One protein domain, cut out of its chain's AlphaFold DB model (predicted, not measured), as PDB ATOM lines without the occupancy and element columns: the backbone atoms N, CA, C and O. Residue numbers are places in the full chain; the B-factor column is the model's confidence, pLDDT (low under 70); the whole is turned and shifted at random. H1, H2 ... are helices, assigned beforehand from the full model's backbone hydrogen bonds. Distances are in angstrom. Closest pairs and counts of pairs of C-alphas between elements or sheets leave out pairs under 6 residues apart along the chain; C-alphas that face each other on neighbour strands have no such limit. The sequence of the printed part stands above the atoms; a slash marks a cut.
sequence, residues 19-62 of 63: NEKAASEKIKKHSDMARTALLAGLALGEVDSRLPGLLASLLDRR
ATOM      1  N   ASN A  19      -9.869  44.418 -24.937       87.38
ATOM      2  CA  ASN A  19      -8.597  43.841 -24.494       87.38
ATOM      3  C   ASN A  19      -7.911  44.722 -23.429       87.38
ATOM      4  O   ASN A  19      -7.398  44.198 -22.439       87.38
ATOM      5  N   GLU A  20      -7.937  46.047 -23.595       90.19
ATOM      6  CA  GLU A  20      -7.364  47.001 -22.641       90.19
ATOM      7  C   GLU A  20      -8.197  47.069 -21.354       90.19
ATOM      8  O   GLU A  20      -7.635  47.118 -20.256       90.19
ATOM      9  N   LYS A  21      -9.528  46.945 -21.456       89.50
ATOM     10  CA  LYS A  21     -10.408  46.773 -20.292       89.50
ATOM     11  C   LYS A  21     -10.068  45.508 -19.508       89.50
ATOM     12  O   LYS A  21      -9.797  45.595 -18.308       89.50
ATOM     13  N   ALA A  22      -9.987  44.360 -20.183       85.56
ATOM     14  CA  ALA A  22      -9.639  43.084 -19.561       85.56
ATOM     15  C   ALA A  22      -8.242  43.111 -18.913       85.56
ATOM     16  O   ALA A  22      -8.044  42.562 -17.824       85.56
ATOM     17  N   ALA A  23      -7.272  43.777 -19.549       88.00
ATOM     18  CA  ALA A  23      -5.949  43.995 -18.973       88.00
ATOM     19  C   ALA A  23      -6.021  44.864 -17.707       88.00
ATOM     20  O   ALA A  23      -5.448  44.491 -16.681       88.00
ATOM     21  N   SER A  24      -6.769  45.973 -17.740       87.81
ATOM     22  CA  SER A  24      -6.904  46.892 -16.601       87.81
ATOM     23  C   SER A  24      -7.497  46.214 -15.354       87.81
ATOM     24  O   SER A  24      -7.034  46.450 -14.236       87.81
ATOM     25  N   GLU A  25      -8.466  45.311 -15.535       85.75
ATOM     26  CA  GLU A  25      -9.097  44.561 -14.444       85.75
ATOM     27  C   GLU A  25      -8.168  43.490 -13.861       85.75
ATOM     28  O   GLU A  25      -8.128  43.299 -12.641       85.75
ATOM     29  N   LYS A  26      -7.389  42.803 -14.709       82.38
ATOM     30  CA  LYS A  26      -6.436  41.771 -14.270       82.38
ATOM     31  C   LYS A  26      -5.219  42.359 -13.560       82.38
ATOM     32  O   LYS A  26      -4.786  41.801 -12.552       82.38
ATOM     33  N   ILE A  27      -4.690  43.486 -14.043       83.00
ATOM     34  CA  ILE A  27      -3.517  44.151 -13.450       83.00
ATOM     35  C   ILE A  27      -3.818  44.622 -12.022       83.00
ATOM     36  O   ILE A  27      -2.973  44.465 -11.145       83.00
ATOM     37  N   LYS A  28      -5.036  45.117 -11.755       74.31
ATOM     38  CA  LYS A  28      -5.456  45.523 -10.401       74.31
ATOM     39  C   LYS A  28      -5.429  44.379  -9.380       74.31
ATOM     40  O   LYS A  28      -5.317  44.652  -8.190       74.31
ATOM     41  N   LYS A  29      -5.543  43.121  -9.821       73.56
ATOM     42  CA  LYS A  29      -5.646  41.946  -8.937       73.56
ATOM     43  C   LYS A  29      -4.312  41.229  -8.702       73.56
ATOM     44  O   LYS A  29      -4.152  40.612  -7.654       73.56
ATOM     45  N   HIS A  30      -3.357  41.300  -9.638       71.94
ATOM     46  CA  HIS A  30      -2.113  40.518  -9.572       71.94
ATOM     47  C   HIS A  30      -0.913  41.261 -10.198       71.94
ATOM     48  O   HIS A  30      -0.677  41.167 -11.405       71.94
ATOM     49  N   SER A  31      -0.112  41.960  -9.383       69.25
ATOM     50  CA  SER A  31       1.047  42.742  -9.854       69.25
ATOM     51  C   SER A  31       2.132  41.891 -10.521       69.25
ATOM     52  O   SER A  31       2.678  42.281 -11.553       69.25
ATOM     53  N   ASP A  32       2.420  40.705  -9.982       77.25
ATOM     54  CA  ASP A  32       3.479  39.835 -10.514       77.25
ATOM     55  C   ASP A  32       3.073  39.188 -11.842       77.25
ATOM     56  O   ASP A  32       3.887  39.047 -12.758       77.25
ATOM     57  N   MET A  33       1.781  38.888 -11.999       81.44
ATOM     58  CA  MET A  33       1.227  38.372 -13.250       81.44
ATOM     59  C   MET A  33       1.334  39.403 -14.380       81.44
ATOM     60  O   MET A  33       1.579  39.026 -15.525       81.44
ATOM     61  N   ALA A  34       1.211  40.700 -14.072       83.75
ATOM     62  CA  ALA A  34       1.360  41.769 -15.056       83.75
ATOM     63  C   ALA A  34       2.779  41.818 -15.646       83.75
ATOM     64  O   ALA A  34       2.937  41.978 -16.857       83.75
ATOM     65  N   ARG A  35       3.815  41.611 -14.817       86.12
ATOM     66  CA  ARG A  35       5.207  41.545 -15.288       86.12
ATOM     67  C   ARG A  35       5.420  40.363 -16.229       86.12
ATOM     68  O   ARG A  35       5.982  40.544 -17.306       86.12
ATOM     69  N   THR A  36       4.957  39.172 -15.853       89.81
ATOM     70  CA  THR A  36       5.085  37.972 -16.696       89.81
ATOM     71  C   THR A  36       4.320  38.120 -18.009       89.81
ATOM     72  O   THR A  36       4.862  37.807 -19.064       89.81
ATOM     73  N   ALA A  37       3.097  38.656 -17.970       88.38
ATOM     74  CA  ALA A  37       2.298  38.897 -19.170       88.38
ATOM     75  C   ALA A  37       2.967  39.903 -20.121       88.38
ATOM     76  O   ALA A  37       2.982  39.679 -21.330       88.38
ATOM     77  N   LEU A  38       3.568  40.975 -19.587       89.56
ATOM     78  CA  LEU A  38       4.313  41.949 -20.384       89.56
ATOM     79  C   LEU A  38       5.530  41.309 -21.062       89.56
ATOM     80  O   LEU A  38       5.723  41.479 -22.263       89.56
ATOM     81  N   LEU A  39       6.329  40.547 -20.311       92.38
ATOM     82  CA  LEU A  39       7.507  39.865 -20.857       92.38
ATOM     83  C   LEU A  39       7.125  38.821 -21.914       92.38
ATOM     84  O   LEU A  39       7.783  38.739 -22.947       92.38
ATOM     85  N   ALA A  40       6.044  38.069 -21.693       92.69
ATOM     86  CA  ALA A  40       5.528  37.116 -22.671       92.69
ATOM     87  C   ALA A  40       5.048  37.813 -23.954       92.69
ATOM     88  O   ALA A  40       5.353  37.352 -25.049       92.69
ATOM     89  N   GLY A  41       4.349  38.947 -23.834       92.88
ATOM     90  CA  GLY A  41       3.926  39.747 -24.986       92.88
ATOM     91  C   GLY A  41       5.105  40.261 -25.817       92.88
ATOM     92  O   GLY A  41       5.062  40.184 -27.043       92.88
ATOM     93  N   LEU A  42       6.173  40.723 -25.159       93.38
ATOM     94  CA  LEU A  42       7.405  41.144 -25.835       93.38
ATOM     95  C   LEU A  42       8.094  39.967 -26.535       93.38
ATOM     96  O   LEU A  42       8.404  40.065 -27.716       93.38
ATOM     97  N   ALA A  43       8.259  38.834 -25.845       96.38
ATOM     98  CA  ALA A  43       8.870  37.637 -26.425       96.38
ATOM     99  C   ALA A  43       8.095  37.110 -27.645       96.38
ATOM    100  O   ALA A  43       8.700  36.680 -28.621       96.38
ATOM    101  N   LEU A  44       6.760  37.180 -27.628       95.75
ATOM    102  CA  LEU A  44       5.935  36.832 -28.788       95.75
ATOM    103  C   LEU A  44       6.186  37.761 -29.980       95.75
ATOM    104  O   LEU A  44       6.193  37.288 -31.111       95.75
ATOM    105  N   GLY A  45       6.410  39.055 -29.733       94.94
ATOM    106  CA  GLY A  45       6.754  40.020 -30.779       94.94
ATOM    107  C   GLY A  45       8.110  39.749 -31.436       94.94
ATOM    108  O   GLY A  45       8.237  39.945 -32.641       94.94
ATOM    109  N   GLU A  46       9.083  39.246 -30.670       96.44
ATOM    110  CA  GLU A  46      10.383  38.801 -31.203       96.44
ATOM    111  C   GLU A  46      10.253  37.552 -32.090       96.44
ATOM    112  O   GLU A  46      11.021  37.382 -33.034       96.44
ATOM    113  N   VAL A  47       9.276  36.679 -31.813       95.88
ATOM    114  CA  VAL A  47       8.987  35.501 -32.653       95.88
ATOM    115  C   VAL A  47       8.273  35.911 -33.944       95.88
ATOM    116  O   VAL A  47       8.680  35.506 -35.030       95.88
ATOM    117  N   ASP A  48       7.203  36.703 -33.836       95.88
ATOM    118  CA  ASP A  48       6.514  37.330 -34.967       95.88
ATOM    119  C   ASP A  48       5.779  38.583 -34.472       95.88
ATOM    120  O   ASP A  48       4.898  38.528 -33.607       95.88
ATOM    121  N   SER A  49       6.114  39.727 -35.068       93.50
ATOM    122  CA  SER A  49       5.608  41.048 -34.675       93.50
ATOM    123  C   SER A  49       4.083  41.185 -34.724       93.50
ATOM    124  O   SER A  49       3.517  42.060 -34.064       93.50
ATOM    125  N   ARG A  50       3.387  40.321 -35.469       94.50
ATOM    126  CA  ARG A  50       1.925  40.340 -35.599       94.50
ATOM    127  C   ARG A  50       1.228  39.604 -34.460       94.50
ATOM    128  O   ARG A  50       0.055  39.880 -34.204       94.50
ATOM    129  N   LEU A  51       1.906  38.685 -33.766       94.38
ATOM    130  CA  LEU A  51       1.288  37.826 -32.749       94.38
ATOM    131  C   LEU A  51       0.658  38.606 -31.587       94.38
ATOM    132  O   LEU A  51      -0.499  38.319 -31.271       94.38
ATOM    133  N   PRO A  52       1.322  39.606 -30.969       92.69
ATOM    134  CA  PRO A  52       0.710  40.349 -29.868       92.69
ATOM    135  C   PRO A  52      -0.589  41.050 -30.288       92.69
ATOM    136  O   PRO A  52      -1.597  40.964 -29.585       92.69
ATOM    137  N   GLY A  53      -0.589  41.689 -31.462       89.88
ATOM    138  CA  GLY A  53      -1.762  42.378 -32.006       89.88
ATOM    139  C   GLY A  53      -2.889  41.419 -32.396       89.88
ATOM    140  O   GLY A  53      -4.053  41.663 -32.075       89.88
ATOM    141  N   LEU A  54      -2.555  40.288 -33.023       91.88
ATOM    142  CA  LEU A  54      -3.530  39.253 -33.372       91.88
ATOM    143  C   LEU A  54      -4.209  38.685 -32.123       91.88
ATOM    144  O   LEU A  54      -5.437  38.663 -32.059       91.88
ATOM    145  N   LEU A  55      -3.439  38.294 -31.105       90.31
ATOM    146  CA  LEU A  55      -3.985  37.776 -29.846       90.31
ATOM    147  C   LEU A  55      -4.849  38.815 -29.121       90.31
ATOM    148  O   LEU A  55      -5.906  38.470 -28.590       90.31
ATOM    149  N   ALA A  56      -4.444  40.086 -29.144       88.69
ATOM    150  CA  ALA A  56      -5.251  41.184 -28.625       88.69
ATOM    151  C   ALA A  56      -6.599  41.313 -29.362       88.69
ATOM    152  O   ALA A  56      -7.635  41.432 -28.712       88.69
ATOM    153  N   SER A  57      -6.611  41.197 -30.695       87.19
ATOM    154  CA  SER A  57      -7.844  41.257 -31.501       87.19
ATOM    155  C   SER A  57      -8.798  40.073 -31.265       87.19
ATOM    156  O   SER A  57     -10.010  40.196 -31.438       87.19
ATOM    157  N   LEU A  58      -8.275  38.914 -30.848       87.00
ATOM    158  CA  LEU A  58      -9.094  37.750 -30.485       87.00
ATOM    159  C   LEU A  58      -9.817  37.941 -29.147       87.00
ATOM    160  O   LEU A  58     -10.867  37.341 -28.925       87.00
ATOM    161  N   LEU A  59      -9.259  38.759 -28.252       76.06
ATOM    162  CA  LEU A  59      -9.921  39.134 -27.004       76.06
ATOM    163  C   LEU A  59     -11.029  40.161 -27.235       76.06
ATOM    164  O   LEU A  59     -12.020  40.130 -26.516       76.06
ATOM    165  N   ASP A  60     -10.891  41.008 -28.255       68.06
ATOM    166  CA  ASP A  60     -11.908  41.996 -28.629       68.06
ATOM    167  C   ASP A  60     -13.182  41.347 -29.204       68.06
ATOM    168  O   ASP A  60     -14.292  41.827 -28.999       68.06
ATOM    169  N   ARG A  61     -13.038  40.184 -29.854       58.31
ATOM    170  CA  ARG A  61     -14.141  39.424 -30.469       58.31
ATOM    171  C   ARG A  61     -14.955  38.535 -29.519       58.31
ATOM    172  O   ARG A  61     -15.881  37.874 -29.980       58.31
ATOM    173  N   ARG A  62     -14.627  38.479 -28.224       52.53
ATOM    174  CA  ARG A  62     -15.444  37.773 -27.223       52.53
ATOM    175  C   ARG A  62     -16.456  38.736 -26.595       52.53
ATOM    176  O   ARG A  62     -16.251  39.187 -25.471       52.53
TER     177      ARG A  62
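What this domain is: This is residues 19 to 62 of the 63 residues of the protein "Stable plasmid inheritance protein" of Escherichia coli (UniProt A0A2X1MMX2). Three helices make a flat triangle: long H2 is one side, and H1 and H3 fold back from its two ends to meet at Asn 19 and Leu 59. The printed part has 44 residues, with H1, H2 and H3 in chain order and no named strand, and is all helix. It is only just compact, close to loose, with a radius of gyration of the C-alphas of 11.0 A and spans of 29 by 24 by 10 A.

Where its parts are: Find C-alpha 19 at (-8.597, 43.841, -24.494), where H1, residues 19 to 27, begins. H2, residues 31 to 47, runs 25.2 A from (1.047, 42.742, -9.854). H3, residues 51 to 60, covers 14.4 A to C-alpha 60 at (-11.908, 41.996, -28.629).

How they stand to each other: H1 and H2 only just touch, with 3 pairs of C-alphas within 8 A, only at the corner by their link; the closest C-alphas, Ile 27 and Ala 34, are 5.7 A apart. H2 touches H3 with residues 41 to 45 alone, closest at the C-alphas of Gly 41 and Pro 52, 5.9 A, at a steep tilt of 55 degrees, opposite ways. H1 touches H3, about perpendicular at 87 degrees, with the C-alphas of Asn 19 and Leu 59 closest at 5.5 A. Every O i to N i+4 pair is within hydrogen-bond range in H1 and H3, and 12 of 13 in H2.

The domain as a whole: The two C-alphas farthest apart, Lys 29 and Asp 48, are 29.1 A apart. The printed part has no cut, and both links are tight. Look for pLDDT under 70 at residue 31 and residues 60 to 62.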